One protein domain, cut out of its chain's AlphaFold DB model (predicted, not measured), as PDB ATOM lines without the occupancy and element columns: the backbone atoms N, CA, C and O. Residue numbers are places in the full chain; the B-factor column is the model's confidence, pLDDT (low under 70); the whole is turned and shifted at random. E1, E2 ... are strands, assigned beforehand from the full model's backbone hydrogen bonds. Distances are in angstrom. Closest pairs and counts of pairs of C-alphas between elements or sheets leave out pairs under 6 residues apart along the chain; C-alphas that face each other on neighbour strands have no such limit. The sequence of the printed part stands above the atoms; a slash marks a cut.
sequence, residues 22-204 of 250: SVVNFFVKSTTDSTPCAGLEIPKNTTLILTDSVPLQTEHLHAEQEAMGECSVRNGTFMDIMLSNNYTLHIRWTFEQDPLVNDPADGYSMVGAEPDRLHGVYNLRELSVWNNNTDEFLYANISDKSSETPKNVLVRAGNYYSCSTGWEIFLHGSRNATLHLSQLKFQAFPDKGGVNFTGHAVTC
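What this domain is: This is residues 22 to 204 of the 250 residues of the protein "Hypothetical protein" of Spirometra erinaceieuropaei (UniProt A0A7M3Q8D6). Two sheets lie partly face to face as a sandwich, their strands crossed at 58 degrees: a smaller sheet of five strands covers part of a large, twisted sheet built on the long hairpin of E7 and E8. The large sheet reaches past the small one with the hairpin of E3 and E4 at one end of the longest axis, while the long loop of residues 98 to 119 lies at the other end. The printed part has 183 residues with fifteen named strands, E1 to E15 along the chain, and no named helix; it is all strand, with under half of its residues, 88, in named elements. The small sheet runs E1, E2, E14, E11, E15 and is mixed; the large one is branched at E8 and antiparallel throughout its neighbour pairs. The whole is compact, with a radius of gyration of the C-alphas of 16.7 A, and elongated, spanning 57 by 37 by 29 A.

How they stand to each other: Begin with E1, residues 23 to 29, and E2, residues 36 to 43, an antiparallel hairpin; look for N 26 and O 40, 2.8 A apart and within hydrogen-bond range. Past a tight link to the other sheet you reach E3, residues 47 to 50, in a hairpin with E4, residues 57 to 60, where N 48 and O 59 are within hydrogen-bond range at 2.9 A. Next comes a meander, each strand the antiparallel neighbour of the one before: E5, residues 68 to 72, E6, residues 76 to 82, E7, residues 87 to 97, E8, residues 120 to 131, and E9, residues 137 to 139. Along it, check the pairs within hydrogen-bond range N 72 and O 76 at 2.9 A, N 79 and O 91 at 2.9 A, N 90 and O 128 at 2.8 A, and N 129 and O 138 at 2.8 A. Between the sheets, the closest C-alphas of E1 and E5 are those of Val 28 and Gly 69, 5.6 A apart. On one side of E8 lies E7; on the other side lie E9, beside residues 128 to 130, and E10, residues 154 to 156, beside residues 120 to 123, with N 122 and O 155 at 2.8 A. E11, residues 160 to 163, is back in the small sheet. E12, residues 167 to 173, and E13, residues 177 to 181, form a hairpin, with N 169 and O 179 at 2.9 A. E12 is also the neighbour of E9, with N 139 and O 172 at 2.8 A, and E13 of E3, with N 49 and O 178 at 2.8 A. E13 runs on into E14, residues 184 to 188, at 87 degrees; E14 is antiparallel to E2, with N 41 and O 185 at 2.8 A, and to E11, with N 161 and O 186 at 2.8 A. The edge strand E15, residues 201 to 203, is parallel to E11, with N 202 and O 160 at 2.8 A.

Where its parts are: Find C-alpha 23 at (28.193, -42.012, -7.831); from there E1 runs 19.8 A to C-alpha 29, and E2 returns over 20.4 A. E8, the longest strand by residues, starts at C-alpha 120, (17.903, -58.657, 12.852), and covers 33.5 A; E7 covers 33.1 A, E6 20.1 A and E12 19.1 A. E15 ends at C-alpha 203, (23.774, -58.682, -4.175).

The domain as a whole: Look for the two C-alphas farthest apart at Pro 55 and Asp 106, 57.5 A. The printed part has no cut. The links E7 to E8, E9 to E10 and E14 to E15 are long. Mean pLDDT of the printed part is 80.2; the model is under 70 at residue 64 and residues 99 to 118, 142 to 152 and 192 to 194.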
ATOM      1  N   SER A  22      29.565 -42.081 -12.340       85.31
ATOM      2  CA  SER A  22      29.828 -41.201 -11.207       85.31
ATOM      3  C   SER A  22      28.723 -41.385 -10.170       85.31
ATOM      4  O   SER A  22      27.556 -41.127 -10.463       85.31
ATOM      5  N   VAL A  23      29.100 -41.812  -8.967       87.94
ATOM      6  CA  VAL A  23      28.193 -42.012  -7.831       87.94
ATOM      7  C   VAL A  23      28.254 -40.855  -6.836       87.94
ATOM      8  O   VAL A  23      29.210 -40.070  -6.819       87.94
ATOM      9  N   VAL A  24      27.211 -40.747  -6.016       89.44
ATOM     10  CA  VAL A  24      27.117 -39.859  -4.853       89.44
ATOM     11  C   VAL A  24      26.794 -40.710  -3.640       89.44
ATOM     12  O   VAL A  24      25.956 -41.605  -3.723       89.44
ATOM     13  N   ASN A  25      27.456 -40.401  -2.529       89.31
ATOM     14  CA  ASN A  25      27.246 -41.059  -1.254       89.31
ATOM     15  C   ASN A  25      26.538 -40.119  -0.287       89.31
ATOM     16  O   ASN A  25      27.019 -39.020  -0.013       89.31
ATOM     17  N   PHE A  26      25.431 -40.595   0.259       89.38
ATOM     18  CA  PHE A  26      24.653 -39.931   1.285       89.38
ATOM     19  C   PHE A  26      24.750 -40.733   2.574       89.38
ATOM     20  O   PHE A  26      24.558 -41.947   2.565       89.38
ATOM     21  N   PHE A  27      25.024 -40.058   3.689       88.31
ATOM     22  CA  PHE A  27      25.053 -40.685   5.006       88.31
ATOM     23  C   PHE A  27      24.197 -39.893   5.980       88.31
ATOM     24  O   PHE A  27      24.412 -38.700   6.183       88.31
ATOM     25  N   VAL A  28      23.257 -40.586   6.613       88.44
ATOM     26  CA  VAL A  28      22.428 -40.040   7.687       88.44
ATOM     27  C   VAL A  28      23.051 -40.432   9.018       88.44
ATOM     28  O   VAL A  28      23.551 -41.549   9.184       88.44
ATOM     29  N   LYS A  29      23.036 -39.499   9.969       84.31
ATOM     30  CA  LYS A  29      23.550 -39.697  11.325       84.31
ATOM     31  C   LYS A  29      22.404 -39.811  12.319       84.31
ATOM     32  O   LYS A  29      21.371 -39.168  12.164       84.31
ATOM     33  N   SER A  30      22.613 -40.610  13.356       78.75
ATOM     34  CA  SER A  30      21.658 -40.760  14.444       78.75
ATOM     35  C   SER A  30      21.561 -39.461  15.241       78.75
ATOM     36  O   SER A  30      22.572 -38.837  15.570       78.75
ATOM     37  N   THR A  31      20.339 -39.067  15.593       74.75
ATOM     38  CA  THR A  31      20.066 -37.870  16.400       74.75
ATOM     39  C   THR A  31      20.554 -38.013  17.844       74.75
ATOM     40  O   THR A  31      20.777 -37.006  18.515       74.75
ATOM     41  N   THR A  32      20.764 -39.244  18.329       76.06
ATOM     42  CA  THR A  32      21.145 -39.508  19.724       76.06
ATOM     43  C   THR A  32      22.642 -39.384  19.981       76.06
ATOM     44  O   THR A  32      23.041 -38.894  21.035       76.06
ATOM     45  N   ASP A  33      23.480 -39.847  19.053       76.12
ATOM     46  CA  ASP A  33      24.934 -39.957  19.246       76.12
ATOM     47  C   ASP A  33      25.754 -39.443  18.048       76.12
ATOM     48  O   ASP A  33      26.982 -39.507  18.070       76.12
ATOM     49  N   SER A  34      25.093 -38.888  17.022       76.81
ATOM     50  CA  SER A  34      25.714 -38.346  15.803       76.81
ATOM     51  C   SER A  34      26.554 -39.350  15.004       76.81
ATOM     52  O   SER A  34      27.338 -38.944  14.139       76.81
ATOM     53  N   THR A  35      26.405 -40.655  15.252       78.94
ATOM     54  CA  THR A  35      27.098 -41.687  14.472       78.94
ATOM     55  C   THR A  35      26.354 -41.961  13.162       78.94
ATOM     56  O   THR A  35      25.122 -41.894  13.140       78.94
ATOM     57  N   PRO A  36      27.056 -42.234  12.042       79.75
ATOM     58  CA  PRO A  36      26.399 -42.654  10.809       79.75
ATOM     59  C   PRO A  36      25.572 -43.914  11.054       79.75
ATOM     60  O   PRO A  36      26.049 -44.875  11.655       79.75
ATOM     61  N   CYS A  37      24.329 -43.890  10.601       82.56
ATOM     62  CA  CYS A  37      23.336 -44.914  10.904       82.56
ATOM     63  C   CYS A  37      22.595 -45.416   9.655       82.56
ATOM     64  O   CYS A  37      21.937 -46.458   9.705       82.56
ATOM     65  N   ALA A  38      22.738 -44.714   8.530       88.62
ATOM     66  CA  ALA A  38      22.413 -45.214   7.206       88.62
ATOM     67  C   ALA A  38      23.319 -44.589   6.147       88.62
ATOM     68  O   ALA A  38      23.768 -43.451   6.293       88.62
ATOM     69  N   GLY A  39      23.559 -45.344   5.083       90.31
ATOM     70  CA  GLY A  39      24.310 -44.934   3.910       90.31
ATOM     71  C   GLY A  39      23.567 -45.314   2.636       90.31
ATOM     72  O   GLY A  39      22.941 -46.374   2.575       90.31
ATOM     73  N   LEU A  40      23.655 -44.464   1.623       91.69
ATOM     74  CA  LEU A  40      23.098 -44.690   0.297       91.69
ATOM     75  C   LEU A  40      24.077 -44.184  -0.764       91.69
ATOM     76  O   LEU A  40      24.492 -43.031  -0.739       91.69
ATOM     77  N   GLU A  41      24.414 -45.054  -1.704       92.00
ATOM     78  CA  GLU A  41      25.193 -44.763  -2.901       92.00
ATOM     79  C   GLU A  41      24.251 -44.893  -4.090       92.00
ATOM     80  O   GLU A  41      23.689 -45.967  -4.313       92.00
ATOM     81  N   ILE A  42      24.062 -43.806  -4.831       91.12
ATOM     82  CA  ILE A  42      23.262 -43.776  -6.062       91.12
ATOM     83  C   ILE A  42      24.023 -43.011  -7.143       91.12
ATOM     84  O   ILE A  42      24.903 -42.199  -6.833       91.12
ATOM     85  N   PRO A  43      23.725 -43.235  -8.428       88.88
ATOM     86  CA  PRO A  43      24.468 -42.591  -9.487       88.88
ATOM     87  C   PRO A  43      23.991 -41.145  -9.684       88.88
ATOM     88  O   PRO A  43      22.821 -40.807  -9.473       88.88
ATOM     89  N   LYS A  44      24.875 -40.273 -10.174       87.75
ATOM     90  CA  LYS A  44      24.527 -38.879 -10.505       87.75
ATOM     91  C   LYS A  44      23.498 -38.753 -11.626       87.75
ATOM     92  O   LYS A  44      22.825 -37.735 -11.716       87.75
ATOM     93  N   ASN A  45      23.381 -39.767 -12.481       86.88
ATOM     94  CA  ASN A  45      22.403 -39.821 -13.567       86.88
ATOM     95  C   ASN A  45      21.045 -40.402 -13.124       86.88
ATOM     96  O   ASN A  45      20.252 -40.761 -13.989       86.88
ATOM     97  N   THR A  46      20.786 -40.518 -11.817       89.38
ATOM     98  CA  THR A  46      19.462 -40.891 -11.301       89.38
ATOM     99  C   THR A  46      18.405 -39.944 -11.864       89.38
ATOM    100  O   THR A  46      18.568 -38.719 -11.795       89.38
ATOM    101  N   THR A  47      17.330 -40.514 -12.406       93.06
ATOM    102  CA  THR A  47      16.238 -39.759 -13.025       93.06
ATOM    103  C   THR A  47      14.873 -40.229 -12.562       93.06
ATOM    104  O   THR A  47      14.622 -41.421 -12.395       93.06
ATOM    105  N   LEU A  48      13.967 -39.270 -12.421       93.69
ATOM    106  CA  LEU A  48      12.535 -39.489 -12.306       93.69
ATOM    107  C   LEU A  48      11.878 -38.979 -13.586       93.69
ATOM    108  O   LEU A  48      12.051 -37.820 -13.948       93.69
ATOM    109  N   ILE A  49      11.124 -39.830 -14.270       93.38
ATOM    110  CA  ILE A  49      10.467 -39.503 -15.538       93.38
ATOM    111  C   ILE A  49       8.958 -39.514 -15.308       93.38
ATOM    112  O   ILE A  49       8.405 -40.574 -15.028       93.38
ATOM    113  N   LEU A  50       8.284 -38.369 -15.439       91.75
ATOM    114  CA  LEU A  50       6.820 -38.288 -15.358       91.75
ATOM    115  C   LEU A  50       6.219 -38.742 -16.692       91.75
ATOM    116  O   LEU A  50       6.266 -38.018 -17.691       91.75
ATOM    117  N   THR A  51       5.679 -39.956 -16.733       88.00
ATOM    118  CA  THR A  51       5.312 -40.644 -17.982       88.00
ATOM    119  C   THR A  51       4.001 -40.157 -18.591       88.00
ATOM    120  O   THR A  51       3.732 -40.413 -19.764       88.00
ATOM    121  N   ASP A  52       3.198 -39.424 -17.826       84.00
ATOM    122  CA  ASP A  52       1.921 -38.842 -18.242       84.00
ATOM    123  C   ASP A  52       2.026 -37.387 -18.737       84.00
ATOM    124  O   ASP A  52       1.032 -36.799 -19.168       84.00
ATOM    125  N   SER A  53       3.227 -36.803 -18.713       78.19
ATOM    126  CA  SER A  53       3.470 -35.411 -19.098       78.19
ATOM    127  C   SER A  53       3.795 -35.241 -20.590       78.19
ATOM    128  O   SER A  53       4.518 -36.034 -21.194       78.19
ATOM    129  N   VAL A  54       3.262 -34.174 -21.203       78.25
ATOM    130  CA  VAL A  54       3.587 -33.755 -22.579       78.25
ATOM    131  C   VAL A  54       3.922 -32.255 -22.574       78.25
ATOM    132  O   VAL A  54       3.015 -31.444 -22.378       78.25
ATOM    133  N   PRO A  55       5.187 -31.848 -22.806       80.31
ATOM    134  CA  PRO A  55       6.359 -32.690 -23.069       80.31
ATOM    135  C   PRO A  55       6.771 -33.533 -21.852       80.31
ATOM    136  O   PRO A  55       6.422 -33.196 -20.724       80.31
ATOM    137  N   LEU A  56       7.532 -34.603 -22.110       85.06
ATOM    138  CA  LEU A  56       8.060 -35.487 -21.073       85.06
ATOM    139  C   LEU A  56       8.904 -34.681 -20.079       85.06
ATOM    140  O   LEU A  56       9.903 -34.064 -20.455       85.06
ATOM    141  N   GLN A  57       8.489 -34.687 -18.819       88.88
ATOM    142  CA  GLN A  57       9.178 -34.039 -17.719       88.88
ATOM    143  C   GLN A  57      10.110 -35.046 -17.040       88.88
ATOM    144  O   GLN A  57       9.679 -36.112 -16.599       88.88
ATOM    145  N   THR A  58      11.388 -34.682 -16.957       91.94
ATOM    146  CA  THR A  58      12.437 -35.488 -16.329       91.94
ATOM    147  C   THR A  58      13.095 -34.676 -15.232       91.94
ATOM    148  O   THR A  58      13.544 -33.556 -15.469       91.94
ATOM    149  N   GLU A  59      13.175 -35.263 -14.047       91.75
ATOM    150  CA  GLU A  59      13.825 -34.683 -12.884       91.75
ATOM    151  C   GLU A  59      15.111 -35.446 -12.572       91.75
ATOM    152  O   GLU A  59      15.167 -36.672 -12.684       91.75
ATOM    153  N   HIS A  60      16.151 -34.713 -12.192       91.31
ATOM    154  CA  HIS A  60      17.495 -35.234 -11.970       91.31
ATOM    155  C   HIS A  60      17.899 -35.104 -10.505       91.31
ATOM    156  O   HIS A  60      17.432 -34.213  -9.796       91.31
ATOM    157  N   LEU A  61      18.818 -35.962 -10.064       88.94
ATOM    158  CA  LEU A  61      19.410 -35.867  -8.734       88.94
ATOM    159  C   LEU A  61      20.108 -34.521  -8.510       88.94
ATOM    160  O   LEU A  61      20.986 -34.127  -9.282       88.94
ATOM    161  N   HIS A  62      19.792 -33.859  -7.397       86.00
ATOM    162  CA  HIS A  62      20.503 -32.662  -6.968       86.00
ATOM    163  C   HIS A  62      21.693 -33.036  -6.068       86.00
ATOM    164  O   HIS A  62      21.654 -32.936  -4.846       86.00
ATOM    165  N   ALA A  63      22.767 -33.510  -6.703       71.25
ATOM    166  CA  ALA A  63      23.917 -34.153  -6.056       71.25
ATOM    167  C   ALA A  63      24.741 -33.278  -5.084       71.25
ATOM    168  O   ALA A  63      25.606 -33.811  -4.392       71.25
ATOM    169  N   GLU A  64      24.543 -31.958  -5.069       68.75
ATOM    170  CA  GLU A  64      25.312 -31.023  -4.228       68.75
ATOM    171  C   GLU A  64      24.729 -30.850  -2.817       68.75
ATOM    172  O   GLU A  64      25.369 -30.243  -1.960       68.75
ATOM    173  N   GLN A  65      23.534 -31.382  -2.561       70.88
ATOM    174  CA  GLN A  65      22.828 -31.206  -1.296       70.88
ATOM    175  C   GLN A  65      22.961 -32.445  -0.411       70.88
ATOM    176  O   GLN A  65      22.914 -33.572  -0.900       70.88
ATOM    177  N   GLU A  66      23.129 -32.251   0.898       73.81
ATOM    178  CA  GLU A  66      23.131 -33.366   1.848       73.81
ATOM    179  C   GLU A  66      21.741 -34.012   1.900       73.81
ATOM    180  O   GLU A  66      20.721 -33.320   1.890       73.81
ATOM    181  N   ALA A  67      21.698 -35.343   1.969       81.75
ATOM    182  CA  ALA A  67      20.452 -36.037   2.253       81.75
ATOM    183  C   ALA A  67      20.030 -35.764   3.698       81.75
ATOM    184  O   ALA A  67      20.857 -35.766   4.613       81.75
ATOM    185  N   MET A  68      18.733 -35.571   3.904       88.12
ATOM    186  CA  MET A  68      18.152 -35.491   5.240       88.12
ATOM    187  C   MET A  68      17.684 -36.877   5.668       88.12
ATOM    188  O   MET A  68      17.412 -37.732   4.834       88.12
ATOM    189  N   GLY A  69      17.595 -37.134   6.966       87.50
ATOM    190  CA  GLY A  69      17.061 -38.402   7.436       87.50
ATOM    191  C   GLY A  69      17.213 -38.598   8.929       87.50
ATOM    192  O   GLY A  69      17.838 -37.797   9.627       87.50
ATOM    193  N   GLU A  70      16.664 -39.708   9.398       87.00
ATOM    194  CA  GLU A  70      16.784 -40.165  10.775       87.00
ATOM    195  C   GLU A  70      16.864 -41.690  10.795       87.00
ATOM    196  O   GLU A  70      16.308 -42.373   9.931       87.00
ATOM    197  N   CYS A  71      17.539 -42.234  11.804       84.06
ATOM    198  CA  CYS A  71      17.587 -43.669  12.030       84.06
ATOM    199  C   CYS A  71      17.018 -44.016  13.393       84.06
ATOM    200  O   CYS A  71      17.459 -43.501  14.421       84.06
ATOM    201  N   SER A  72      16.085 -44.957  13.405       81.25
ATOM    202  CA  SER A  72      15.520 -45.510  14.623       81.25
ATOM    203  C   SER A  72      15.247 -46.989  14.429       81.25
ATOM    204  O   SER A  72      14.575 -47.399  13.487       81.25
ATOM    205  N   VAL A  73      15.717 -47.817  15.360       73.88
ATOM    206  CA  VAL A  73      15.404 -49.253  15.339       73.88
ATOM    207  C   VAL A  73      13.891 -49.472  15.453       73.88
ATOM    208  O   VAL A  73      13.333 -50.309  14.751       73.88
ATOM    209  N   ARG A  74      13.207 -48.685  16.297       74.12
ATOM    210  CA  ARG A  74      11.757 -48.811  16.527       74.12
ATOM    211  C   ARG A  74      10.914 -48.164  15.434       74.12
ATOM    212  O   ARG A  74       9.907 -48.738  15.037       74.12
ATOM    213  N   ASN A  75      11.298 -46.971  14.979       78.56
ATOM    214  CA  ASN A  75      10.481 -46.185  14.046       78.56
ATOM    215  C   ASN A  75      10.874 -46.406  12.576       78.56
ATOM    216  O   ASN A  75      10.179 -45.937  11.668       78.56
ATOM    217  N   GLY A  76      11.958 -47.145  12.343       84.25
ATOM    218  CA  GLY A  76      12.591 -47.288  11.044       84.25
ATOM    219  C   GLY A  76      13.634 -46.205  10.791       84.25
ATOM    220  O   GLY A  76      13.811 -45.255  11.555       84.25
ATOM    221  N   THR A  77      14.332 -46.382   9.684       89.00
ATOM    222  CA  THR A  77      15.353 -45.475   9.186       89.00
ATOM    223  C   THR A  77      14.878 -44.920   7.862       89.00
ATOM    224  O   THR A  77      14.409 -45.693   7.028       89.00
ATOM    225  N   PHE A  78      14.985 -43.615   7.653       91.50
ATOM    226  CA  PHE A  78      14.597 -43.000   6.390       91.50
ATOM    227  C   PHE A  78      15.637 -42.002   5.899       91.50
ATOM    228  O   PHE A  78      16.451 -41.492   6.672       91.50
ATOM    229  N   MET A  79      15.598 -41.747   4.597       92.69
ATOM    230  CA  MET A  79      16.447 -40.783   3.921       92.69
ATOM    231  C   MET A  79      15.646 -40.046   2.845       92.69
ATOM    232  O   MET A  79      14.955 -40.672   2.043       92.69
ATOM    233  N   ASP A  80      15.794 -38.727   2.840       93.19
ATOM    234  CA  ASP A  80      15.204 -37.783   1.903       93.19
ATOM    235  C   ASP A  80      16.299 -37.184   1.027       93.19
ATOM    236  O   ASP A  80      17.280 -36.616   1.521       93.19
ATOM    237  N   ILE A  81      16.121 -37.300  -0.285       92.38
ATOM    238  CA  ILE A  81      17.105 -36.878  -1.279       92.38
ATOM    239  C   ILE A  81      16.435 -35.918  -2.246       92.38
ATOM    240  O   ILE A  81      15.425 -36.253  -2.867       92.38
ATOM    241  N   MET A  82      17.009 -34.729  -2.402       91.75
ATOM    242  CA  MET A  82      16.455 -33.735  -3.310       91.75
ATOM    243  C   MET A  82      16.744 -34.071  -4.776       91.75
ATOM    244  O   MET A  82      17.862 -34.407  -5.178       91.75
ATOM    245  N   LEU A  83      15.698 -33.942  -5.580       91.62
ATOM    246  CA  LEU A  83      15.722 -33.937  -7.032       91.62
ATOM    247  C   LEU A  83      15.468 -32.500  -7.521       91.62
ATOM    248  O   LEU A  83      15.140 -31.597  -6.744       91.62
ATOM    249  N   SER A  84      15.617 -32.261  -8.820       91.12
ATOM    250  CA  SER A  84      15.262 -30.977  -9.428       91.12
ATOM    251  C   SER A  84      13.773 -30.637  -9.259       91.12
ATOM    252  O   SER A  84      12.945 -31.479  -8.912       91.12
ATOM    253  N   ASN A  85      13.437 -29.357  -9.456       90.00
ATOM    254  CA  ASN A  85      12.067 -28.831  -9.374       90.00
ATOM    255  C   ASN A  85      11.329 -29.154  -8.058       90.00
ATOM    256  O   ASN A  85      10.109 -29.319  -8.045       90.00
ATOM    257  N   ASN A  86      12.072 -29.188  -6.944       90.75
ATOM    258  CA  ASN A  86      11.569 -29.409  -5.582       90.75
ATOM    259  C   ASN A  86      10.912 -30.774  -5.344       90.75
ATOM    260  O   ASN A  86      10.150 -30.938  -4.386       90.75
ATOM    261  N   TYR A  87      11.230 -31.758  -6.180       92.88
ATOM    262  CA  TYR A  87      10.921 -33.146  -5.883       92.88
ATOM    263  C   TYR A  87      11.890 -33.695  -4.831       92.88
ATOM    264  O   TYR A  87      13.072 -33.363  -4.822       92.88
ATOM    265  N   THR A  88      11.400 -34.544  -3.936       93.75
ATOM    266  CA  THR A  88      12.214 -35.235  -2.928       93.75
ATOM    267  C   THR A  88      11.897 -36.718  -2.984       93.75
ATOM    268  O   THR A  88      10.732 -37.105  -2.901       93.75
ATOM    269  N   LEU A  89      12.929 -37.542  -3.136       93.56
ATOM    270  CA  LEU A  89      12.850 -38.991  -3.028       93.56
ATOM    271  C   LEU A  89      12.963 -39.383  -1.553       93.56
ATOM    272  O   LEU A  89      14.017 -39.188  -0.950       93.56
ATOM    273  N   HIS A  90      11.892 -39.949  -1.009       93.31
ATOM    274  CA  HIS A  90      11.814 -40.501   0.338       93.31
ATOM    275  C   HIS A  90      11.988 -42.019   0.289       93.31
ATOM    276  O   HIS A  90      11.230 -42.724  -0.389       93.31
ATOM    277  N   ILE A  91      12.967 -42.526   1.030       91.19
ATOM    278  CA  ILE A  91      13.278 -43.953   1.127       91.19
ATOM    279  C   ILE A  91      13.236 -44.358   2.595       91.19
ATOM    280  O   ILE A  91      13.923 -43.749   3.415       91.19
ATOM    281  N   ARG A  92      12.475 -45.404   2.932       90.12
ATOM    282  CA  ARG A  92      12.334 -45.893   4.307       90.12
ATOM    283  C   ARG A  92      12.600 -47.381   4.432       90.12
ATOM    284  O   ARG A  92      12.011 -48.213   3.738       90.12
ATOM    285  N   TRP A  93      13.402 -47.712   5.432       88.56
ATOM    286  CA  TRP A  93      13.700 -49.061   5.877       88.56
ATOM    287  C   TRP A  93      13.160 -49.302   7.283       88.56
ATOM    288  O   TRP A  93      13.163 -48.415   8.135       88.56
ATOM    289  N   THR A  94      12.743 -50.530   7.562       87.56
ATOM    290  CA  THR A  94      12.374 -50.964   8.917       87.56
ATOM    291  C   THR A  94      13.275 -52.084   9.371       87.56
ATOM    292  O   THR A  94      13.608 -52.953   8.568       87.56
ATOM    293  N   PHE A  95      13.601 -52.091  10.657       85.25
ATOM    294  CA  PHE A  95      14.287 -53.198  11.300       85.25
ATOM    295  C   PHE A  95      13.279 -54.247  11.778       85.25
ATOM    296  O   PHE A  95      12.253 -53.914  12.368       85.25
ATOM    297  N   GLU A  96      13.584 -55.512  11.527       84.31
ATOM    298  CA  GLU A  96      12.839 -56.669  12.002       84.31
ATOM    299  C   GLU A  96      13.809 -57.589  12.747       84.31
ATOM    300  O   GLU A  96      14.815 -58.042  12.194       84.31
ATOM    301  N   GLN A  97      13.528 -57.821  14.029       78.88
ATOM    302  CA  GLN A  97      14.327 -58.710  14.864       78.88
ATOM    303  C   GLN A  97      13.993 -60.171  14.546       78.88
ATOM    304  O   GLN A  97      12.833 -60.508  14.307       78.88
ATOM    305  N   ASP A  98      15.002 -61.039  14.579       71.69
ATOM    306  CA  ASP A  98      14.823 -62.481  14.470       71.69
ATOM    307  C   ASP A  98      13.950 -62.981  15.639       71.69
ATOM    308  O   ASP A  98      14.353 -62.864  16.803       71.69
ATOM    309  N   PRO A  99      12.757 -63.540  15.362       66.56
ATOM    310  CA  PRO A  99      11.825 -63.963  16.402       66.56
ATOM    311  C   PRO A  99      12.331 -65.161  17.214       66.56
ATOM    312  O   PRO A  99      11.753 -65.473  18.255       66.56
ATOM    313  N   LEU A 100      13.372 -65.862  16.747       66.38
ATOM    314  CA  LEU A 100      13.944 -67.023  17.430       66.38
ATOM    315  C   LEU A 100      15.004 -66.641  18.473       66.38
ATOM    316  O   LEU A 100      15.495 -67.515  19.191       66.38
ATOM    317  N   VAL A 101      15.352 -65.357  18.572       65.75
ATOM    318  CA  VAL A 101      16.383 -64.859  19.482       65.75
ATOM    319  C   VAL A 101      15.731 -64.145  20.662       65.75
ATOM    320  O   VAL A 101      15.210 -63.039  20.541       65.75
ATOM    321  N   ASN A 102      15.758 -64.809  21.821       56.84
ATOM    322  CA  ASN A 102      15.109 -64.336  23.048       56.84
ATOM    323  C   ASN A 102      15.855 -63.180  23.734       56.84
ATOM    324  O   ASN A 102      15.233 -62.420  24.473       56.84
ATOM    325  N   ASP A 103      17.162 -63.045  23.499       62.91
ATOM    326  CA  ASP A 103      17.970 -61.925  23.976       62.91
ATOM    327  C   ASP A 103      18.700 -61.292  22.777       62.91
ATOM    328  O   ASP A 103      19.554 -61.944  22.177       62.91
ATOM    329  N   PRO A 104      18.363 -60.041  22.399       57.72
ATOM    330  CA  PRO A 104      18.997 -59.344  21.283       57.72
ATOM    331  C   PRO A 104      20.527 -59.344  21.375       57.72
ATOM    332  O   PRO A 104      21.186 -59.469  20.345       57.72
ATOM    333  N   ALA A 105      21.065 -59.239  22.599       56.69
ATOM    334  CA  ALA A 105      22.491 -59.130  22.883       56.69
ATOM    335  C   ALA A 105      23.228 -60.478  22.873       56.69
ATOM    336  O   ALA A 105      24.460 -60.495  22.941       56.69
ATOM    337  N   ASP A 106      22.501 -61.593  22.788       49.31
ATOM    338  CA  ASP A 106      23.054 -62.944  22.856       49.31
ATOM    339  C   ASP A 106      23.492 -63.388  21.453       49.31
ATOM    340  O   ASP A 106      22.847 -64.171  20.759       49.31
ATOM    341  N   GLY A 107      24.601 -62.790  21.010       51.62
ATOM    342  CA  GLY A 107      25.171 -62.950  19.680       51.62
ATOM    343  C   GLY A 107      26.603 -62.439  19.593       51.62
ATOM    344  O   GLY A 107      27.079 -61.692  20.445       51.62
ATOM    345  N   TYR A 108      27.309 -62.804  18.525       46.09
ATOM    346  CA  TYR A 108      28.622 -62.239  18.218       46.09
ATOM    347  C   TYR A 108      28.570 -61.587  16.839       46.09
ATOM    348  O   TYR A 108      28.395 -62.276  15.831       46.09
ATOM    349  N   SER A 109      28.731 -60.261  16.772       49.41
ATOM    350  CA  SER A 109      29.013 -59.607  15.494       49.41
ATOM    351  C   SER A 109      30.476 -59.837  15.160       49.41
ATOM    352  O   SER A 109      31.358 -59.345  15.861       49.41
ATOM    353  N   MET A 110      30.758 -60.535  14.062       41.91
ATOM    354  CA  MET A 110      32.106 -60.498  13.482       41.91
ATOM    355  C   MET A 110      32.450 -59.116  12.893       41.91
ATOM    356  O   MET A 110      33.592 -58.905  12.499       41.91
ATOM    357  N   VAL A 111      31.479 -58.194  12.822       51.72
ATOM    358  CA  VAL A 111      31.560 -56.934  12.066       51.72
ATOM    359  C   VAL A 111      31.362 -55.658  12.903       51.72
ATOM    360  O   VAL A 111      31.783 -54.598  12.470       51.72
ATOM    361  N   GLY A 112      30.913 -55.741  14.161       53.44
ATOM    362  CA  GLY A 112      30.839 -54.598  15.089       53.44
ATOM    363  C   GLY A 112      29.465 -53.928  15.239       53.44
ATOM    364  O   GLY A 112      29.365 -52.934  15.959       53.44
ATOM    365  N   ALA A 113      28.413 -54.460  14.608       59.97
ATOM    366  CA  ALA A 113      27.023 -54.087  14.888       59.97
ATOM    367  C   ALA A 113      26.690 -54.090  16.397       59.97
ATOM    368  O   ALA A 113      27.179 -54.938  17.151       59.97
ATOM    369  N   GLU A 114      25.856 -53.139  16.830       63.94
ATOM    370  CA  GLU A 114      25.466 -53.000  18.238       63.94
ATOM    371  C   GLU A 114      24.733 -54.256  18.753       63.94
ATOM    372  O   GLU A 114      24.015 -54.900  17.977       63.94
ATOM    373  N   PRO A 115      24.896 -54.617  20.046       62.62
ATOM    374  CA  PRO A 115      24.328 -55.839  20.609       62.62
ATOM    375  C   PRO A 115      22.825 -55.992  20.374       62.62
ATOM    376  O   PRO A 115      22.372 -57.078  20.075       62.62
ATOM    377  N   ASP A 116      22.050 -54.911  20.413       61.78
ATOM    378  CA  ASP A 116      20.599 -54.916  20.182       61.78
ATOM    379  C   ASP A 116      20.181 -55.245  18.734       61.78
ATOM    380  O   ASP A 116      18.990 -55.389  18.456       61.78
ATOM    381  N   ARG A 117      21.140 -55.361  17.805       65.44
ATOM    382  CA  ARG A 117      20.899 -55.492  16.355       65.44
ATOM    383  C   ARG A 117      21.569 -56.705  15.721       65.44
ATOM    384  O   ARG A 117      21.414 -56.925  14.522       65.44
ATOM    385  N   LEU A 118      22.285 -57.504  16.513       64.62
ATOM    386  CA  LEU A 118      23.048 -58.676  16.062       64.62
ATOM    387  C   LEU A 118      22.192 -59.703  15.319       64.62
ATOM    388  O   LEU A 118      22.657 -60.370  14.390       64.62
ATOM    389  N   HIS A 119      20.930 -59.793  15.724       70.50
ATOM    390  CA  HIS A 119      19.961 -60.764  15.251       70.50
ATOM    391  C   HIS A 119      18.757 -60.070  14.631       70.50
ATOM    392  O   HIS A 119      17.627 -60.243  15.074       70.50
ATOM    393  N   GLY A 120      18.991 -59.250  13.612       77.69
ATOM    394  CA  GLY A 120      17.903 -58.657  12.852       77.69
ATOM    395  C   GLY A 120      18.280 -58.294  11.431       77.69
ATOM    396  O   GLY A 120      19.447 -58.308  11.021       77.69
ATOM    397  N   VAL A 121      17.244 -57.999  10.665       84.31
ATOM    398  CA  VAL A 121      17.320 -57.643   9.256       84.31
ATOM    399  C   VAL A 121      16.635 -56.305   9.056       84.31
ATOM    400  O   VAL A 121      15.660 -55.988   9.729       84.31
ATOM    401  N   TYR A 122      17.137 -55.503   8.132       86.12
ATOM    402  CA  TYR A 122      16.413 -54.347   7.643       86.12
ATOM    403  C   TYR A 122      15.794 -54.673   6.289       86.12
ATOM    404  O   TYR A 122      16.379 -55.397   5.479       86.12
ATOM    405  N   ASN A 123      14.594 -54.142   6.067       85.88
ATOM    406  CA  ASN A 123      13.876 -54.268   4.807       85.88
ATOM    407  C   ASN A 123      13.408 -52.903   4.310       85.88
ATOM    408  O   ASN A 123      12.971 -52.079   5.115       85.88
ATOM    409  N   LEU A 124      13.490 -52.679   2.998       86.00
ATOM    410  CA  LEU A 124      12.877 -51.522   2.352       86.00
ATOM    411  C   LEU A 124      11.352 -51.654   2.457       86.00
ATOM    412  O   LEU A 124      10.781 -52.663   2.050       86.00
ATOM    413  N   ARG A 125      10.696 -50.639   3.019       84.31
ATOM    414  CA  ARG A 125       9.236 -50.615   3.188       84.31
ATOM    415  C   ARG A 125       8.563 -49.590   2.307       84.31
ATOM    416  O   ARG A 125       7.508 -49.880   1.757       84.31
ATOM    417  N   GLU A 126       9.156 -48.407   2.197       88.06
ATOM    418  CA  GLU A 126       8.543 -47.289   1.492       88.06
ATOM    419  C   GLU A 126       9.579 -46.651   0.572       88.06
ATOM    420  O   GLU A 126      10.741 -46.463   0.933       88.06
ATOM    421  N   LEU A 127       9.132 -46.339  -0.637       90.62
ATOM    422  CA  LEU A 127       9.849 -45.554  -1.619       90.62
ATOM    423  C   LEU A 127       8.799 -44.678  -2.279       90.62
ATOM    424  O   LEU A 127       7.848 -45.169  -2.893       90.62
ATOM    425  N   SER A 128       8.940 -43.382  -2.075       93.31
ATOM    426  CA  SER A 128       7.982 -42.395  -2.543       93.31
ATOM    427  C   SER A 128       8.702 -41.140  -2.985       93.31
ATOM    428  O   SER A 128       9.846 -40.898  -2.613       93.31
ATOM    429  N   VAL A 129       8.037 -40.358  -3.813       94.50
ATOM    430  CA  VAL A 129       8.504 -39.061  -4.257       94.50
ATOM    431  C   VAL A 129       7.402 -38.059  -3.966       94.50
ATOM    432  O   VAL A 129       6.263 -38.263  -4.384       94.50
ATOM    433  N   TRP A 130       7.740 -36.968  -3.288       94.25
ATOM    434  CA  TRP A 130       6.836 -35.834  -3.127       94.25
ATOM    435  C   TRP A 130       7.386 -34.595  -3.827       94.25
ATOM    436  O   TRP A 130       8.599 -34.458  -3.992       94.25
ATOM    437  N   ASN A 131       6.517 -33.667  -4.213       93.62
ATOM    438  CA  ASN A 131       6.909 -32.327  -4.628       93.62
ATOM    439  C   ASN A 131       6.574 -31.319  -3.522       93.62
ATOM    440  O   ASN A 131       5.408 -31.141  -3.180       93.62
ATOM    441  N   ASN A 132       7.586 -30.618  -3.005       87.69
ATOM    442  CA  ASN A 132       7.422 -29.682  -1.883       87.69
ATOM    443  C   ASN A 132       6.596 -28.428  -2.228       87.69
ATOM    444  O   ASN A 132       6.190 -27.702  -1.324       87.69
ATOM    445  N   ASN A 133       6.383 -28.133  -3.514       91.50
ATOM    446  CA  ASN A 133       5.635 -26.958  -3.960       91.50
ATOM    447  C   ASN A 133       4.195 -27.276  -4.368       91.50
ATOM    448  O   ASN A 133       3.330 -26.410  -4.244       91.50
ATOM    449  N   THR A 134       3.961 -28.452  -4.952       89.81
ATOM    450  CA  THR A 134       2.669 -28.820  -5.556       89.81
ATOM    451  C   THR A 134       1.882 -29.837  -4.735       89.81
ATOM    452  O   THR A 134       0.759 -30.155  -5.120       89.81
ATOM    453  N   ASP A 135       2.450 -30.351  -3.636       86.06
ATOM    454  CA  ASP A 135       1.911 -31.460  -2.834       86.06
ATOM    455  C   ASP A 135       1.626 -32.732  -3.665       86.06
ATOM    456  O   ASP A 135       0.841 -33.601  -3.280       86.06
ATOM    457  N   GLU A 136       2.263 -32.862  -4.834       91.06
ATOM    458  CA  GLU A 136       2.186 -34.071  -5.649       91.06
ATOM    459  C   GLU A 136       2.909 -35.210  -4.932       91.06
ATOM    460  O   GLU A 136       4.054 -35.055  -4.516       91.06
ATOM    461  N   PHE A 137       2.246 -36.358  -4.808       93.56
ATOM    462  CA  PHE A 137       2.765 -37.525  -4.105       93.56
ATOM    463  C   PHE A 137       2.685 -38.759  -4.996       93.56
ATOM    464  O   PHE A 137       1.623 -39.092  -5.533       93.56
ATOM    465  N   LEU A 138       3.822 -39.433  -5.132       93.38
ATOM    466  CA  LEU A 138       4.030 -40.628  -5.935       93.38
ATOM    467  C   LEU A 138       4.644 -41.710  -5.046       93.38
ATOM    468  O   LEU A 138       5.542 -41.425  -4.262       93.38
ATOM    469  N   TYR A 139       4.209 -42.957  -5.157       91.31
ATOM    470  CA  TYR A 139       4.686 -44.053  -4.317       91.31
ATOM    471  C   TYR A 139       4.870 -45.340  -5.119       91.31
ATOM    472  O   TYR A 139       4.154 -45.601  -6.088       91.31
ATOM    473  N   ALA A 140       5.836 -46.152  -4.697       87.56
ATOM    474  CA  ALA A 140       6.040 -47.501  -5.203       87.56
ATOM    475  C   ALA A 140       5.259 -48.506  -4.354       87.56
ATOM    476  O   ALA A 140       5.244 -48.428  -3.123       87.56
ATOM    477  N   ASN A 141       4.663 -49.504  -5.001       71.94
ATOM    478  CA  ASN A 141       4.043 -50.620  -4.300       71.94
ATOM    479  C   ASN A 141       5.099 -51.696  -3.991       71.94
ATOM    480  O   ASN A 141       5.324 -52.611  -4.777       71.94
ATOM    481  N   ILE A 142       5.780 -51.553  -2.854       67.69
ATOM    482  CA  ILE A 142       6.884 -52.446  -2.447       67.69
ATOM    483  C   ILE A 142       6.367 -53.717  -1.742       67.69
ATOM    484  O   ILE A 142       7.093 -54.700  -1.610       67.69
ATOM    485  N   SER A 143       5.106 -53.735  -1.298       53.69
ATOM    486  CA  SER A 143       4.534 -54.836  -0.509       53.69
ATOM    487  C   SER A 143       3.931 -55.982  -1.323       53.69
ATOM    488  O   SER A 143       3.717 -57.065  -0.770       53.69
ATOM    489  N   ASP A 144       3.653 -55.786  -2.612       44.88
ATOM    490  CA  ASP A 144       2.978 -56.802  -3.416       44.88
ATOM    491  C   ASP A 144       3.967 -57.802  -4.019       44.88
ATOM    492  O   ASP A 144       4.691 -57.512  -4.967       44.88
ATOM    493  N   LYS A 145       3.896 -59.055  -3.544       45.62
ATOM    494  CA  LYS A 145       4.566 -60.234  -4.138       45.62
ATOM    495  C   LYS A 145       4.248 -60.457  -5.633       45.62
ATOM    496  O   LYS A 145       4.833 -61.344  -6.242       45.62
ATOM    497  N   SER A 146       3.283 -59.714  -6.181       36.59
ATOM    498  CA  SER A 146       2.786 -59.786  -7.558       36.59
ATOM    499  C   SER A 146       3.371 -58.708  -8.484       36.59
ATOM    500  O   SER A 146       3.067 -58.727  -9.675       36.59
ATOM    501  N   SER A 147       4.139 -57.750  -7.964       40.19
ATOM    502  CA  SER A 147       4.715 -56.657  -8.750       40.19
ATOM    503  C   SER A 147       6.031 -57.095  -9.400       40.19
ATOM    504  O   SER A 147       6.888 -57.663  -8.729       40.19
ATOM    505  N   GLU A 148       6.215 -56.788 -10.688       42.28
ATOM    506  CA  GLU A 148       7.454 -56.972 -11.474       42.28
ATOM    507  C   GLU A 148       8.662 -56.183 -10.932       42.28
ATOM    508  O   GLU A 148       9.734 -56.188 -11.528       42.28
ATOM    509  N   THR A 149       8.534 -55.515  -9.785       45.31
ATOM    510  CA  THR A 149       9.681 -55.027  -9.026       45.31
ATOM    511  C   THR A 149      10.353 -56.201  -8.314       45.31
ATOM    512  O   THR A 149       9.789 -56.724  -7.342       45.31
ATOM    513  N   PRO A 150      11.583 -56.596  -8.685       48.59
ATOM    514  CA  PRO A 150      12.365 -57.414  -7.783       48.59
ATOM    515  C   PRO A 150      12.588 -56.525  -6.567       48.59
ATOM    516  O   PRO A 150      13.007 -55.381  -6.765       48.59
ATOM    517  N   LYS A 151      12.277 -57.007  -5.351       53.94
ATOM    518  CA  LYS A 151      13.094 -56.817  -4.134       53.94
ATOM    519  C   LYS A 151      12.331 -56.948  -2.812       53.94
ATOM    520  O   LYS A 151      11.947 -55.971  -2.179       53.94
ATOM    521  N   ASN A 152      12.330 -58.167  -2.284       58.88
ATOM    522  CA  ASN A 152      12.534 -58.334  -0.847       58.88
ATOM    523  C   ASN A 152      13.983 -57.923  -0.541       58.88
ATOM    524  O   ASN A 152      14.867 -58.783  -0.579       58.88
ATOM    525  N   VAL A 153      14.268 -56.634  -0.298       70.19
ATOM    526  CA  VAL A 153      15.615 -56.249   0.161       70.19
ATOM    527  C   VAL A 153      15.751 -56.568   1.638       70.19
ATOM    528  O   VAL A 153      15.723 -55.685   2.480       70.19
ATOM    529  N   LEU A 154      15.874 -57.847   1.955       79.88
ATOM    530  CA  LEU A 154      16.077 -58.305   3.315       79.88
ATOM    531  C   LEU A 154      17.576 -58.481   3.539       79.88
ATOM    532  O   LEU A 154      18.192 -59.397   2.994       79.88
ATOM    533  N   VAL A 155      18.168 -57.582   4.322       84.00
ATOM    534  CA  VAL A 155      19.610 -57.583   4.594       84.00
ATOM    535  C   VAL A 155      19.847 -57.578   6.090       84.00
ATOM    536  O   VAL A 155      19.193 -56.858   6.835       84.00
ATOM    537  N   ARG A 156      20.784 -58.405   6.548       83.75
ATOM    538  CA  ARG A 156      21.192 -58.432   7.956       83.75
ATOM    539  C   ARG A 156      21.788 -57.080   8.358       83.75
ATOM    540  O   ARG A 156      22.575 -56.519   7.601       83.75
ATOM    541  N   ALA A 157      21.463 -56.588   9.552       82.88
ATOM    542  CA  ALA A 157      22.125 -55.400  10.095       82.88
ATOM    543  C   ALA A 157      23.660 -55.572  10.109       82.88
ATOM    544  O   ALA A 157      24.169 -56.677  10.309       82.88
ATOM    545  N   GLY A 158      24.394 -54.491   9.837       79.19
ATOM    546  CA  GLY A 158      25.850 -54.515   9.644       79.19
ATOM    547  C   GLY A 158      26.325 -54.948   8.249       79.19
ATOM    548  O   GLY A 158      27.454 -54.644   7.892       79.19
ATOM    549  N   ASN A 159      25.483 -55.574   7.418       85.06
ATOM    550  CA  ASN A 159      25.767 -55.792   5.991       85.06
ATOM    551  C   ASN A 159      25.193 -54.654   5.140       85.06
ATOM    552  O   ASN A 159      24.368 -53.878   5.621       85.06
ATOM    553  N   TYR A 160      25.595 -54.580   3.870       88.38
ATOM    554  CA  TYR A 160      25.041 -53.630   2.906       88.38
ATOM    555  C   TYR A 160      24.429 -54.351   1.705       88.38
ATOM    556  O   TYR A 160      24.884 -55.418   1.294       88.38
ATOM    557  N   TYR A 161      23.398 -53.753   1.124       89.81
ATOM    558  CA  TYR A 161      22.832 -54.186  -0.145       89.81
ATOM    559  C   TYR A 161      23.603 -53.560  -1.306       89.81
ATOM    560  O   TYR A 161      23.964 -52.386  -1.232       89.81
ATOM    561  N   SER A 162      23.807 -54.312  -2.386       90.25
ATOM    562  CA  SER A 162      24.436 -53.838  -3.620       90.25
ATOM    563  C   SER A 162      23.659 -54.344  -4.830       90.25
ATOM    564  O   SER A 162      23.333 -55.525  -4.907       90.25
ATOM    565  N   CYS A 163      23.381 -53.475  -5.794       87.50
ATOM    566  CA  CYS A 163      22.758 -53.871  -7.051       87.50
ATOM    567  C   CYS A 163      23.379 -53.105  -8.207       87.50
ATOM    568  O   CYS A 163      23.239 -51.887  -8.272       87.50
ATOM    569  N   SER A 164      24.069 -53.817  -9.089       85.25
ATOM    570  CA  SER A 164      24.854 -53.258 -10.192       85.25
ATOM    571  C   SER A 164      23.982 -52.992 -11.416       85.25
ATOM    572  O   SER A 164      24.161 -51.974 -12.082       85.25
ATOM    573  N   THR A 165      23.001 -53.859 -11.681       82.81
ATOM    574  CA  THR A 165      21.954 -53.640 -12.694       82.81
ATOM    575  C   THR A 165      21.101 -52.411 -12.389       82.81
ATOM    576  O   THR A 165      20.678 -51.714 -13.308       82.81
ATOM    577  N   GLY A 166      20.917 -52.083 -11.109       84.38
ATOM    578  CA  GLY A 166      20.118 -50.939 -10.685       84.38
ATOM    579  C   GLY A 166      18.623 -51.239 -10.595       84.38
ATOM    580  O   GLY A 166      18.188 -52.387 -10.680       84.38
ATOM    581  N   TRP A 167      17.825 -50.211 -10.309       84.88
ATOM    582  CA  TRP A 167      16.376 -50.311 -10.138       84.88
ATOM    583  C   TRP A 167      15.652 -49.451 -11.168       84.88
ATOM    584  O   TRP A 167      15.961 -48.271 -11.323       84.88
ATOM    585  N   GLU A 168      14.631 -50.029 -11.789       87.12
ATOM    586  CA  GLU A 168      13.595 -49.305 -12.517       87.12
ATOM    587  C   GLU A 168      12.279 -49.515 -11.766       87.12
ATOM    588  O   GLU A 168      11.843 -50.649 -11.564       87.12
ATOM    589  N   ILE A 169      11.708 -48.431 -11.242       87.19
ATOM    590  CA  ILE A 169      10.553 -48.497 -10.344       87.19
ATOM    591  C   ILE A 169       9.439 -47.625 -10.891       87.19
ATOM    592  O   ILE A 169       9.607 -46.418 -11.055       87.19
ATOM    593  N   PHE A 170       8.281 -48.236 -11.107       89.50
ATOM    594  CA  PHE A 170       7.057 -47.521 -11.438       89.50
ATOM    595  C   PHE A 170       6.439 -46.932 -10.170       89.50
ATOM    596  O   PHE A 170       6.213 -47.627  -9.176       89.50
ATOM    597  N   LEU A 171       6.191 -45.630 -10.215       90.94
ATOM    598  CA  LEU A 171       5.567 -44.855  -9.158       90.94
ATOM    599  C   LEU A 171       4.160 -44.449  -9.595       90.94
ATOM    600  O   LEU A 171       3.950 -43.987 -10.720       90.94
ATOM    601  N   HIS A 172       3.216 -44.591  -8.672       89.94
ATOM    602  CA  HIS A 172       1.807 -44.250  -8.858       89.94
ATOM    603  C   HIS A 172       1.384 -43.166  -7.869       89.94
ATOM    604  O   HIS A 172       2.001 -43.011  -6.822       89.94
ATOM    605  N   GLY A 173       0.302 -42.448  -8.152       89.00
ATOM    606  CA  GLY A 173      -0.248 -41.466  -7.221       89.00
ATOM    607  C   GLY A 173      -0.996 -40.366  -7.951       89.00
ATOM    608  O   GLY A 173      -1.898 -40.652  -8.738       89.00
ATOM    609  N   SER A 174      -0.614 -39.111  -7.700       88.75
ATOM    610  CA  SER A 174      -1.156 -37.959  -8.436       88.75
ATOM    611  C   SER A 174      -0.854 -38.021  -9.936       88.75
ATOM    612  O   SER A 174      -1.614 -37.477 -10.737       88.75
ATOM    613  N   ARG A 175       0.245 -38.689 -10.297       88.94
ATOM    614  CA  ARG A 175       0.731 -38.921 -11.658       88.94
ATOM    615  C   ARG A 175       1.345 -40.310 -11.774       88.94
ATOM    616  O   ARG A 175       1.530 -41.003 -10.770       88.94
ATOM    617  N   ASN A 176       1.684 -40.699 -12.995       90.94
ATOM    618  CA  ASN A 176       2.531 -41.862 -13.236       90.94
ATOM    619  C   ASN A 176       3.967 -41.419 -13.504       90.94
ATOM    620  O   ASN A 176       4.218 -40.502 -14.289       90.94
ATOM    621  N   ALA A 177       4.917 -42.098 -12.871       92.12
ATOM    622  CA  ALA A 177       6.326 -41.838 -13.094       92.12
ATOM    623  C   ALA A 177       7.157 -43.117 -13.062       92.12
ATOM    624  O   ALA A 177       6.747 -44.127 -12.497       92.12
ATOM    625  N   THR A 178       8.350 -43.046 -13.636       92.44
ATOM    626  CA  THR A 178       9.360 -44.099 -13.545       92.44
ATOM    627  C   THR A 178      10.616 -43.519 -12.912       92.44
ATOM    628  O   THR A 178      11.168 -42.536 -13.407       92.44
ATOM    629  N   LEU A 179      11.062 -44.118 -11.810       91.25
ATOM    630  CA  LEU A 179      12.333 -43.813 -11.162       91.25
ATOM    631  C   LEU A 179      13.401 -44.785 -11.665       91.25
ATOM    632  O   LEU A 179      13.245 -45.999 -11.538       91.25
ATOM    633  N   HIS A 180      14.493 -44.241 -12.190       91.06
ATOM    634  CA  HIS A 180      15.621 -45.002 -12.706       91.06
ATOM    635  C   HIS A 180      16.881 -44.744 -11.867       91.06
ATOM    636  O   HIS A 180      17.384 -43.619 -11.786       91.06
ATOM    637  N   LEU A 181      17.401 -45.809 -11.258       88.00
ATOM    638  CA  LEU A 181      18.547 -45.818 -10.346       88.00
ATOM    639  C   LEU A 181      19.582 -46.839 -10.842       88.00
ATOM    640  O   LEU A 181      19.532 -48.002 -10.455       88.00
ATOM    641  N   SER A 182      20.526 -46.442 -11.697       83.38
ATOM    642  CA  SER A 182      21.566 -47.358 -12.201       83.38
ATOM    643  C   SER A 182      22.705 -47.546 -11.196       83.38
ATOM    644  O   SER A 182      23.402 -46.584 -10.914       83.38
ATOM    645  N   GLN A 183      22.973 -48.769 -10.737       86.25
ATOM    646  CA  GLN A 183      23.931 -49.056  -9.656       86.25
ATOM    647  C   GLN A 183      23.565 -48.384  -8.329       86.25
ATOM    648  O   GLN A 183      23.691 -47.176  -8.169       86.25
ATOM    649  N   LEU A 184      23.167 -49.164  -7.330       89.06
ATOM    650  CA  LEU A 184      22.938 -48.624  -5.994       89.06
ATOM    651  C   LEU A 184      23.540 -49.500  -4.906       89.06
ATOM    652  O   LEU A 184      23.591 -50.730  -5.017       89.06
ATOM    653  N   LYS A 185      23.934 -48.851  -3.815       91.69
ATOM    654  CA  LYS A 185      24.223 -49.516  -2.549       91.69
ATOM    655  C   LYS A 185      23.472 -48.830  -1.441       91.69
ATOM    656  O   LYS A 185      23.372 -47.610  -1.428       91.69
ATOM    657  N   PHE A 186      22.983 -49.595  -0.483       90.94
ATOM    658  CA  PHE A 186      22.458 -48.995   0.730       90.94
ATOM    659  C   PHE A 186      22.685 -49.876   1.938       90.94
ATOM    660  O   PHE A 186      22.720 -51.106   1.861       90.94
ATOM    661  N   GLN A 187      22.800 -49.214   3.072       88.81
ATOM    662  CA  GLN A 187      22.981 -49.840   4.360       88.81
ATOM    663  C   GLN A 187      22.184 -49.061   5.386       88.81
ATOM    664  O   GLN A 187      22.316 -47.846   5.480       88.81
ATOM    665  N   ALA A 188      21.379 -49.766   6.168       86.62
ATOM    666  CA  ALA A 188      20.796 -49.237   7.388       86.62
ATOM    667  C   ALA A 188      21.415 -49.989   8.566       86.62
ATOM    668  O   ALA A 188      21.686 -51.186   8.466       86.62
ATOM    669  N   PHE A 189      21.626 -49.290   9.679       79.81
ATOM    670  CA  PHE A 189      22.254 -49.849  10.877       79.81
ATOM    671  C   PHE A 189      23.678 -50.400  10.594       79.81
ATOM    672  O   PHE A 189      23.916 -51.597  10.785       79.81
ATOM    673  N   PRO A 190      24.610 -49.553  10.097       77.19
ATOM    674  CA  PRO A 190      26.003 -49.915   9.840       77.19
ATOM    675  C   PRO A 190      26.778 -50.159  11.140       77.19
ATOM    676  O   PRO A 190      26.294 -49.885  12.244       77.19
ATOM    677  N   ASP A 191      28.015 -50.630  11.000       71.19
ATOM    678  CA  ASP A 191      28.918 -50.791  12.136       71.19
ATOM    679  C   ASP A 191      29.317 -49.433  12.739       71.19
ATOM    680  O   ASP A 191      29.434 -48.409  12.054       71.19
ATOM    681  N   LYS A 192      29.540 -49.421  14.057       65.38
ATOM    682  CA  LYS A 192      29.752 -48.187  14.818       65.38
ATOM    683  C   LYS A 192      30.957 -47.391  14.302       65.38
ATOM    684  O   LYS A 192      32.091 -47.861  14.335       65.38
ATOM    685  N   GLY A 193      30.709 -46.142  13.899       61.25
ATOM    686  CA  GLY A 193      31.745 -45.193  13.467       61.25
ATOM    687  C   GLY A 193      32.157 -45.295  11.993       61.25
ATOM    688  O   GLY A 193      33.041 -44.548  11.571       61.25
ATOM    689  N   GLY A 194      31.527 -46.166  11.200       61.28
ATOM    690  CA  GLY A 194      31.771 -46.252   9.761       61.28
ATOM    691  C   GLY A 194      31.127 -45.094   8.993       61.28
ATOM    692  O   GLY A 194      29.915 -44.932   9.020       61.28
ATOM    693  N   VAL A 195      31.923 -44.308   8.262       70.69
ATOM    694  CA  VAL A 195      31.445 -43.362   7.222       70.69
ATOM    695  C   VAL A 195      31.430 -43.996   5.825       70.69
ATOM    696  O   VAL A 195      31.370 -43.298   4.822       70.69
ATOM    697  N   ASN A 196      31.540 -45.322   5.769       81.62
ATOM    698  CA  ASN A 196      31.594 -46.136   4.563       81.62
ATOM    699  C   ASN A 196      30.657 -47.332   4.739       81.62
ATOM    700  O   ASN A 196      30.319 -47.685   5.868       81.62
ATOM    701  N   PHE A 197      30.307 -47.990   3.636       85.25
ATOM    702  CA  PHE A 197      29.624 -49.279   3.689       85.25
ATOM    703  C   PHE A 197      30.511 -50.326   4.372       85.25
ATOM    704  O   PHE A 197      31.677 -50.490   4.001       85.25
ATOM    705  N   THR A 198      29.964 -51.019   5.366       82.88
ATOM    706  CA  THR A 198      30.669 -52.052   6.137       82.88
ATOM    707  C   THR A 198      29.989 -53.414   6.010       82.88
ATOM    708  O   THR A 198      28.852 -53.515   5.550       82.88
ATOM    709  N   GLY A 199      30.703 -54.473   6.390       80.69
ATOM    710  CA  GLY A 199      30.203 -55.846   6.350       80.69
ATOM    711  C   GLY A 199      30.177 -56.482   4.961       80.69
ATOM    712  O   GLY A 199      30.936 -56.112   4.063       80.69
ATOM    713  N   HIS A 200      29.349 -57.515   4.808       83.44
ATOM    714  CA  HIS A 200      29.251 -58.294   3.573       83.44
ATOM    715  C   HIS A 200      28.235 -57.686   2.598       83.44
ATOM    716  O   HIS A 200      27.158 -57.254   3.010       83.44
ATOM    717  N   ALA A 201      28.557 -57.705   1.302       86.50
ATOM    718  CA  ALA A 201      27.657 -57.259   0.243       86.50
ATOM    719  C   ALA A 201      26.571 -58.307  -0.028       86.50
ATOM    720  O   ALA A 201      26.881 -59.435  -0.409       86.50
ATOM    721  N   VAL A 202      25.302 -57.931   0.106       85.94
ATOM    722  CA  VAL A 202      24.165 -58.732  -0.363       85.94
ATOM    723  C   VAL A 202      23.767 -58.229  -1.746       85.94
ATOM    724  O   VAL A 202      23.262 -57.114  -1.881       85.94
ATOM    725  N   THR A 203      24.035 -59.031  -2.774       84.81
ATOM    726  CA  THR A 203      23.774 -58.682  -4.175       84.81
ATOM    727  C   THR A 203      22.309 -58.874  -4.558       84.81
ATOM    728  O   THR A 203      21.621 -59.748  -4.027       84.81
ATOM    729  N   CYS A 204      21.815 -58.053  -5.484       81.25
ATOM    730  CA  CYS A 204      20.452 -58.188  -5.983       81.25
ATOM    731  C   CYS A 204      20.268 -59.440  -6.863       81.25
ATOM    732  O   CYS A 204      21.230 -59.892  -7.484       81.25
TER     733      CYS A 204